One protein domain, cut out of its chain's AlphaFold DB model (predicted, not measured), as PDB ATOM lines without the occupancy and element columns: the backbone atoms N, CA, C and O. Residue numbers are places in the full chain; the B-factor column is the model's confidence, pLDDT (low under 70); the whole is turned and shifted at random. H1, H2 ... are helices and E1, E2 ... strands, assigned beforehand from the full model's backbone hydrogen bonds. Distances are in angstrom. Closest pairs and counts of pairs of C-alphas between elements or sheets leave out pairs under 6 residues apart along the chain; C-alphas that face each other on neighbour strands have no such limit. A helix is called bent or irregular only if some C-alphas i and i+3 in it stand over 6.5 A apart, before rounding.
ATOM      1  N   LEU A   3     162.722 188.393 131.821       84.44
ATOM      2  CA  LEU A   3     163.094 188.295 130.414       84.44
ATOM      3  C   LEU A   3     161.870 187.822 129.638       84.44
ATOM      4  O   LEU A   3     161.338 186.748 129.916       84.44
ATOM      5  N   ARG A   4     161.408 188.628 128.678       82.94
ATOM      6  CA  ARG A   4     160.304 188.250 127.796       82.94
ATOM      7  C   ARG A   4     160.868 187.695 126.498       82.94
ATOM      8  O   ARG A   4     161.565 188.396 125.760       82.94
ATOM      9  N   ILE A   5     160.518 186.447 126.223       85.38
ATOM     10  CA  ILE A   5     160.861 185.744 124.994       85.38
ATOM     11  C   ILE A   5     159.554 185.431 124.273       85.38
ATOM     12  O   ILE A   5     158.602 184.951 124.888       85.38
ATOM     13  N   LEU A   6     159.499 185.731 122.979       82.62
ATOM     14  CA  LEU A   6     158.355 185.427 122.133       82.62
ATOM     15  C   LEU A   6     158.637 184.142 121.359       82.62
ATOM     16  O   LEU A   6     159.668 184.018 120.695       82.62
ATOM     17  N   ILE A   7     157.697 183.203 121.451       82.50
ATOM     18  CA  ILE A   7     157.722 181.942 120.712       82.50
ATOM     19  C   ILE A   7     156.559 181.991 119.713       82.50
ATOM     20  O   ILE A   7     155.404 181.827 120.113       82.50
ATOM     21  N   PRO A   8     156.822 182.282 118.429       76.56
ATOM     22  CA  PRO A   8     155.795 182.306 117.406       76.56
ATOM     23  C   PRO A   8     155.255 180.893 117.176       76.56
ATOM     24  O   PRO A   8     155.999 179.911 117.122       76.56
ATOM     25  N   LYS A   9     153.936 180.795 117.014       70.75
ATOM     26  CA  LYS A   9     153.250 179.537 116.724       70.75
ATOM     27  C   LYS A   9     153.367 179.242 115.222       70.75
ATOM     28  O   LYS A   9     152.451 179.543 114.464       70.75
ATOM     29  N   THR A  16     161.261 179.786 115.853       75.19
ATOM     30  CA  THR A  16     162.262 180.840 116.032       75.19
ATOM     31  C   THR A  16     162.052 181.525 117.378       75.19
ATOM     32  O   THR A  16     161.046 182.189 117.604       75.19
ATOM     33  N   LEU A  17     162.998 181.376 118.306       79.75
ATOM     34  CA  LEU A  17     162.984 182.119 119.568       79.75
ATOM     35  C   LEU A  17     163.366 183.577 119.299       79.75
ATOM     36  O   LEU A  17     164.477 183.851 118.846       79.75
ATOM     37  N   LYS A  18     162.467 184.519 119.603       81.00
ATOM     38  CA  LYS A  18     162.758 185.953 119.516       81.00
ATOM     39  C   LYS A  18     162.878 186.538 120.917       81.00
ATOM     40  O   LYS A  18     161.900 186.584 121.666       81.00
ATOM     41  N   PHE A  19     164.070 187.017 121.258       81.12
ATOM     42  CA  PHE A  19     164.233 187.870 122.427       81.12
ATOM     43  C   PHE A  19     163.505 189.192 122.190       81.12
ATOM     44  O   PHE A  19     163.658 189.794 121.127       81.12
ATOM     45  N   ASP A  20     162.696 189.626 123.155       83.25
ATOM     46  CA  ASP A  20     161.864 190.813 122.979       83.25
ATOM     47  C   ASP A  20     162.204 191.937 123.962       83.25
ATOM     48  O   ASP A  20     162.508 193.040 123.514       83.25
ATOM     49  N   ARG A  21     162.180 191.696 125.280       85.06
ATOM     50  CA  ARG A  21     162.481 192.760 126.256       85.06
ATOM     51  C   ARG A  21     162.977 192.251 127.601       85.06
ATOM     52  O   ARG A  21     162.600 191.170 128.055       85.06
ATOM     53  N   ILE A  22     163.754 193.105 128.265       85.12
ATOM     54  CA  ILE A  22     164.064 193.007 129.693       85.12
ATOM     55  C   ILE A  22     163.100 193.921 130.443       85.12
ATOM     56  O   ILE A  22     162.972 195.100 130.113       85.12
ATOM     57  N   ILE A  23     162.437 193.385 131.460       84.62
ATOM     58  CA  ILE A  23     161.540 194.137 132.334       84.62
ATOM     59  C   ILE A  23     162.171 194.189 133.721       84.62
ATOM     60  O   ILE A  23     162.434 193.156 134.347       84.62
ATOM     61  N   TYR A  24     162.446 195.392 134.203       84.62
ATOM     62  CA  TYR A  24     163.096 195.612 135.486       84.62
ATOM     63  C   TYR A  24     162.153 196.293 136.477       84.62
ATOM     64  O   TYR A  24     161.355 197.143 136.104       84.62
ATOM     65  N   PHE A  25     162.262 195.911 137.746       84.81
ATOM     66  CA  PHE A  25     161.424 196.391 138.842       84.81
ATOM     67  C   PHE A  25     162.344 196.920 139.941       84.81
ATOM     68  O   PHE A  25     162.829 196.151 140.771       84.81
ATOM     69  N   ALA A  26     162.644 198.220 139.900       81.75
ATOM     70  CA  ALA A  26     163.679 198.834 140.738       81.75
ATOM     71  C   ALA A  26     163.328 198.868 142.232       81.75
ATOM     72  O   ALA A  26     164.216 198.905 143.076       81.75
ATOM     73  N   LYS A  27     162.031 198.866 142.558       84.56
ATOM     74  CA  LYS A  27     161.523 198.987 143.932       84.56
ATOM     75  C   LYS A  27     161.066 197.651 144.514       84.56
ATOM     76  O   LYS A  27     160.377 197.635 145.531       84.56
ATOM     77  N   SER A  28     161.405 196.537 143.866       83.81
ATOM     78  CA  SER A  28     160.914 195.246 144.318       83.81
ATOM     79  C   SER A  28     161.512 194.844 145.657       83.81
ATOM     80  O   SER A  28     162.726 194.853 145.846       83.81
ATOM     81  N   ARG A  29     160.635 194.438 146.579       81.88
ATOM     82  CA  ARG A  29     161.019 193.910 147.896       81.88
ATOM     83  C   ARG A  29     161.492 192.453 147.836       81.88
ATOM     84  O   ARG A  29     161.887 191.897 148.855       81.88
ATOM     85  N   THR A  30     161.426 191.811 146.667       81.81
ATOM     86  CA  THR A  30     161.768 190.396 146.474       81.81
ATOM     87  C   THR A  30     162.393 190.144 145.103       81.81
ATOM     88  O   THR A  30     162.062 190.778 144.108       81.81
ATOM     89  N   ASN A  31     163.267 189.143 145.014       78.25
ATOM     90  CA  ASN A  31     163.862 188.721 143.741       78.25
ATOM     91  C   ASN A  31     163.035 187.645 143.016       78.25
ATOM     92  O   ASN A  31     163.454 187.150 141.970       78.25
ATOM     93  N   LYS A  32     161.879 187.257 143.568       80.88
ATOM     94  CA  LYS A  32     161.011 186.204 143.030       80.88
ATOM     95  C   LYS A  32     159.694 186.803 142.551       80.88
ATOM     96  O   LYS A  32     159.060 187.553 143.284       80.88
ATOM     97  N   VAL A  33     159.260 186.419 141.352       78.56
ATOM     98  CA  VAL A  33     157.909 186.704 140.854       78.56
ATOM     99  C   VAL A  33     157.127 185.398 140.745       78.56
ATOM    100  O   VAL A  33     157.672 184.377 140.323       78.56
ATOM    101  N   SER A  34     155.849 185.419 141.114       84.31
ATOM    102  CA  SER A  34     154.956 184.287 140.878       84.31
ATOM    103  C   SER A  34     154.476 184.308 139.428       84.31
ATOM    104  O   SER A  34     153.790 185.239 139.012       84.31
ATOM    105  N   ILE A  35     154.804 183.274 138.650       83.06
ATOM    106  CA  ILE A  35     154.294 183.120 137.274       83.06
ATOM    107  C   ILE A  35     152.768 183.013 137.273       83.06
ATOM    108  O   ILE A  35     152.120 183.562 136.386       83.06
ATOM    109  N   LYS A  36     152.196 182.360 138.294       88.31
ATOM    110  CA  LYS A  36     150.747 182.258 138.460       88.31
ATOM    111  C   LYS A  36     150.109 183.643 138.561       88.31
ATOM    112  O   LYS A  36     149.168 183.911 137.833       88.31
ATOM    113  N   LEU A  37     150.680 184.539 139.371       84.94
ATOM    114  CA  LEU A  37     150.182 185.912 139.501       84.94
ATOM    115  C   LEU A  37     150.150 186.631 138.144       84.94
ATOM    116  O   LEU A  37     149.138 187.222 137.779       84.94
ATOM    117  N   ILE A  38     151.243 186.549 137.380       84.06
ATOM    118  CA  ILE A  38     151.320 187.164 136.047       84.06
ATOM    119  C   ILE A  38     150.277 186.553 135.100       84.06
ATOM    120  O   ILE A  38     149.625 187.280 134.355       84.06
ATOM    121  N   SER A  39     150.096 185.231 135.141       86.94
ATOM    122  CA  SER A  39     149.098 184.525 134.334       86.94
ATOM    123  C   SER A  39     147.671 184.952 134.682       86.94
ATOM    124  O   SER A  39     146.894 185.249 133.778       86.94
ATOM    125  N   ASP A  40     147.342 185.013 135.972       87.81
ATOM    126  CA  ASP A  40     146.006 185.357 136.466       87.81
ATOM    127  C   ASP A  40     145.647 186.804 136.102       87.81
ATOM    128  O   ASP A  40     144.548 187.067 135.612       87.81
ATOM    129  N   VAL A  41     146.598 187.735 136.250       87.38
ATOM    130  CA  VAL A  41     146.432 189.124 135.802       87.38
ATOM    131  C   VAL A  41     146.155 189.188 134.302       87.38
ATOM    132  O   VAL A  41     145.184 189.812 133.886       87.38
ATOM    133  N   VAL A  42     146.982 188.545 133.473       86.38
ATOM    134  CA  VAL A  42     146.825 188.610 132.012       86.38
ATOM    135  C   VAL A  42     145.499 187.986 131.580       86.38
ATOM    136  O   VAL A  42     144.791 188.557 130.753       86.38
ATOM    137  N   HIS A  43     145.134 186.837 132.147       87.50
ATOM    138  CA  HIS A  43     143.894 186.153 131.801       87.50
ATOM    139  C   HIS A  43     142.663 186.983 132.188       87.50
ATOM    140  O   HIS A  43     141.773 187.188 131.367       87.50
ATOM    141  N   ASN A  44     142.626 187.534 133.399       89.06
ATOM    142  CA  ASN A  44     141.461 188.287 133.859       89.06
ATOM    143  C   ASN A  44     141.378 189.686 133.233       89.06
ATOM    144  O   ASN A  44     140.308 190.087 132.776       89.06
ATOM    145  N   ALA A  45     142.491 190.419 133.172       86.50
ATOM    146  CA  ALA A  45     142.504 191.801 132.696       86.50
ATOM    147  C   ALA A  45     142.460 191.900 131.164       86.50
ATOM    148  O   ALA A  45     141.701 192.696 130.620       86.50
ATOM    149  N   ILE A  46     143.268 191.097 130.459       86.25
ATOM    150  CA  ILE A  46     143.463 191.233 129.005       86.25
ATOM    151  C   ILE A  46     142.533 190.314 128.216       86.25
ATOM    152  O   ILE A  46     141.994 190.730 127.196       86.25
ATOM    153  N   ILE A  47     142.339 189.065 128.656       87.19
ATOM    154  CA  ILE A  47     141.476 188.124 127.924       87.19
ATOM    155  C   ILE A  47     140.004 188.386 128.256       87.19
ATOM    156  O   ILE A  47     139.194 188.569 127.350       87.19
ATOM    157  N   HIS A  48     139.666 188.470 129.547       89.12
ATOM    158  CA  HIS A  48     138.281 188.669 129.998       89.12
ATOM    159  C   HIS A  48     137.859 190.133 130.156       89.12
ATOM    160  O   HIS A  48     136.702 190.381 130.479       89.12
ATOM    161  N   HIS A  49     138.757 191.099 129.921       85.69
ATOM    162  CA  HIS A  49     138.475 192.540 130.038       85.69
ATOM    163  C   HIS A  49     137.858 192.942 131.395       85.69
ATOM    164  O   HIS A  49     137.080 193.890 131.481       85.69
ATOM    165  N   ASN A  50     138.191 192.214 132.466       90.62
ATOM    166  CA  ASN A  50     137.619 192.424 133.792       90.62
ATOM    167  C   ASN A  50     138.454 193.438 134.591       90.62
ATOM    168  O   ASN A  50     139.656 193.232 134.788       90.62
ATOM    169  N   GLN A  51     137.799 194.481 135.115       88.81
ATOM    170  CA  GLN A  51     138.412 195.506 135.970       88.81
ATOM    171  C   GLN A  51     139.178 194.905 137.155       88.81
ATOM    172  O   GLN A  51     140.301 195.312 137.434       88.81
ATOM    173  N   GLN A  52     138.646 193.845 137.770       88.06
ATOM    174  CA  GLN A  52     139.291 193.161 138.891       88.06
ATOM    175  C   GLN A  52     140.697 192.637 138.543       88.06
ATOM    176  O   GLN A  52     141.564 192.541 139.415       88.06
ATOM    177  N   GLY A  53     140.945 192.291 137.275       86.19
ATOM    178  CA  GLY A  53     142.266 191.880 136.808       86.19
ATOM    179  C   GLY A  53     143.272 193.034 136.796       86.19
ATOM    180  O   GLY A  53     144.429 192.829 137.164       86.19
ATOM    181  N   TYR A  54     142.832 194.237 136.417       86.69
ATOM    182  CA  TYR A  54     143.649 195.453 136.471       86.69
ATOM    183  C   TYR A  54     143.910 195.871 137.920       86.69
ATOM    184  O   TYR A  54     145.058 196.113 138.281       86.69
ATOM    185  N   ASP A  55     142.890 195.829 138.779       91.00
ATOM    186  CA  ASP A  55     143.042 196.149 140.205       91.00
ATOM    187  C   ASP A  55     144.022 195.181 140.888       91.00
ATOM    188  O   ASP A  55     144.886 195.580 141.672       91.00
ATOM    189  N   SER A  56     143.939 193.889 140.546       88.38
ATOM    190  CA  SER A  56     144.880 192.876 141.035       88.38
ATOM    191  C   SER A  56     146.296 193.123 140.516       88.38
ATOM    192  O   SER A  56     147.254 192.892 141.244       88.38
ATOM    193  N   PHE A  57     146.458 193.608 139.283       86.88
ATOM    194  CA  PHE A  57     147.773 193.983 138.765       86.88
ATOM    195  C   PHE A  57     148.383 195.145 139.546       86.88
ATOM    196  O   PHE A  57     149.541 195.058 139.952       86.88
ATOM    197  N   GLU A  58     147.624 196.216 139.775       87.38
ATOM    198  CA  GLU A  58     148.115 197.370 140.528       87.38
ATOM    199  C   GLU A  58     148.529 196.960 141.943       87.38
ATOM    200  O   GLU A  58     149.680 197.152 142.339       87.38
ATOM    201  N   LYS A  59     147.646 196.264 142.656       88.81
ATOM    202  CA  LYS A  59     147.903 195.848 144.034       88.81
ATOM    203  C   LYS A  59     149.026 194.817 144.159       88.81
ATOM    204  O   LYS A  59     149.888 194.914 145.026       88.81
ATOM    205  N   GLU A  60     149.024 193.783 143.327       85.44
ATOM    206  CA  GLU A  60     149.951 192.663 143.509       85.44
ATOM    207  C   GLU A  60     151.291 192.899 142.807       85.44
ATOM    208  O   GLU A  60     152.322 192.418 143.283       85.44
ATOM    209  N   VAL A  61     151.310 193.649 141.698       84.62
ATOM    210  CA  VAL A  61     152.530 193.928 140.928       84.62
ATOM    211  C   VAL A  61     153.078 195.321 141.225       84.62
ATOM    212  O   VAL A  61     154.248 195.435 141.588       84.62
ATOM    213  N   ILE A  62     152.282 196.385 141.103       85.75
ATOM    214  CA  ILE A  62     152.810 197.751 141.253       85.75
ATOM    215  C   ILE A  62     153.174 198.053 142.709       85.75
ATOM    216  O   ILE A  62     154.279 198.542 142.947       85.75
ATOM    217  N   ASP A  63     152.352 197.686 143.692       86.25
ATOM    218  CA  ASP A  63     152.676 197.986 145.098       86.25
ATOM    219  C   ASP A  63     153.871 197.168 145.624       86.25
ATOM    220  O   ASP A  63     154.670 197.659 146.427       86.25
ATOM    221  N   ASN A  64     154.039 195.926 145.152       82.81
ATOM    222  CA  ASN A  64     155.101 195.026 145.627       82.81
ATOM    223  C   ASN A  64     156.416 195.145 144.842       82.81
ATOM    224  O   ASN A  64     157.501 194.932 145.400       82.81
ATOM    225  N   PHE A  65     156.334 195.434 143.541       83.56
ATOM    226  CA  PHE A  65     157.482 195.453 142.632       83.56
ATOM    227  C   PHE A  65     157.810 196.867 142.120       83.56
ATOM    228  O   PHE A  65     158.929 197.114 141.656       83.56
ATOM    229  N   GLY A  66     156.889 197.820 142.264       84.94
ATOM    230  CA  GLY A  66     156.968 199.148 141.668       84.94
ATOM    231  C   GLY A  66     156.621 199.142 140.180       84.94
ATOM    232  O   GLY A  66     156.353 198.107 139.571       84.94
ATOM    233  N   PHE A  67     156.680 200.324 139.566       84.06
ATOM    234  CA  PHE A  67     156.517 200.447 138.121       84.06
ATOM    235  C   PHE A  67     157.650 199.745 137.371       84.06
ATOM    236  O   PHE A  67     158.835 199.917 137.674       84.06
ATOM    237  N   ALA A  68     157.264 198.968 136.361       84.31
ATOM    238  CA  ALA A  68     158.197 198.312 135.467       84.31
ATOM    239  C   ALA A  68     158.956 199.343 134.622       84.31
ATOM    240  O   ALA A  68     158.362 200.212 133.987       84.31
ATOM    241  N   SER A  69     160.273 199.207 134.558       82.38
ATOM    242  CA  SER A  69     161.117 199.898 133.590       82.38
ATOM    243  C   SER A  69     161.480 198.946 132.457       82.38
ATOM    244  O   SER A  69     161.835 197.785 132.687       82.38
ATOM    245  N   LEU A  70     161.391 199.436 131.222       81.06
ATOM    246  CA  LEU A  70     161.848 198.704 130.049       81.06
ATOM    247  C   LEU A  70     163.352 198.916 129.895       81.06
ATOM    248  O   LEU A  70     163.814 200.043 129.737       81.06
ATOM    249  N   GLY A  71     164.111 197.826 129.974       68.88
ATOM    250  CA  GLY A  71     165.544 197.849 129.720       68.88
ATOM    251  C   GLY A  71     165.838 197.633 128.238       68.88
ATOM    252  O   GLY A  71     165.323 196.688 127.636       68.88
ATOM    253  N   THR A  72     166.709 198.465 127.670       65.56
ATOM    254  CA  THR A  72     167.323 198.220 126.360       65.56
ATOM    255  C   THR A  72     168.644 197.492 126.567       65.56
ATOM    256  O   THR A  72     169.530 197.989 127.260       65.56
TER     257      THR A  72
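What this domain is: This is residues 3 to 9 and 16 to 72 of the 78 residues of an uncharacterized protein of Mycoplasma arginini (UniProt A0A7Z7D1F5). A narrow, staggered sheet of three strands and a helical hairpin of H1 and H2 make the two arms of an open V, which meet where E2 and H2 end. E2 is the long inner strand, with E1 beside its first part and E3 beside its last. The printed part has 64 residues, with two named helices and three named strands in the order E1, E2, H1, H2, E3; the sheet's order is E1, E2, E3, antiparallel throughout, and the class is mixed, helices and strands. It is only just loose, close to compact, with a radius of gyration of the C-alphas of 12.9 A and spans of 34 by 29 by 17 A.

Where its parts are: E2, residues 18 to 25, is 22.0 A long. E1 is residues 3 to 6, from C-alpha 3 at (163.094, 188.295, 130.414), and E3 is residues 68 to 71, ending with C-alpha 71 at (165.544, 197.849, 129.720). H1, residues 35 to 47, measures 16.6 A, and H2, residues 51 to 65, 20.2 A. H2 is neither bent nor irregular, but only just: C-alphas 60 and 63 are 6.2 A apart.

How they stand to each other: E1 and E2 are antiparallel at 151 degrees, with N 4 and O 21 2.9 A apart, within hydrogen-bond range. E2 and E3 are antiparallel at 132 degrees, with N 69 and O 24 2.8 A apart, within range. H2 only grazes the sheet, with residues 61 to 65; the closest C-alphas of E2 and H2, Phe 25 and Phe 65, are 5.5 A apart. H1 is not on the sheet. H1 and H2 touch as a helical hairpin, closest at the C-alphas of Ala 45 and Gly 53, 4.1 A, at a shallow tilt of 34 degrees, only just short of steep, opposite ways. Every O i to N i+4 pair is within hydrogen-bond range in H1, and 9 of 11 in H2.

The domain as a whole: The two C-alphas farthest apart, Lys 9 and Arg 29, are 35.2 A apart. Residues 10 to 15 are not printed, and C-alphas 9 and 16 are 9.1 A apart across that cut. Of the links printed whole, no link is long. Mean pLDDT of the printed part is 83.9; residues 71 to 72 are under 70.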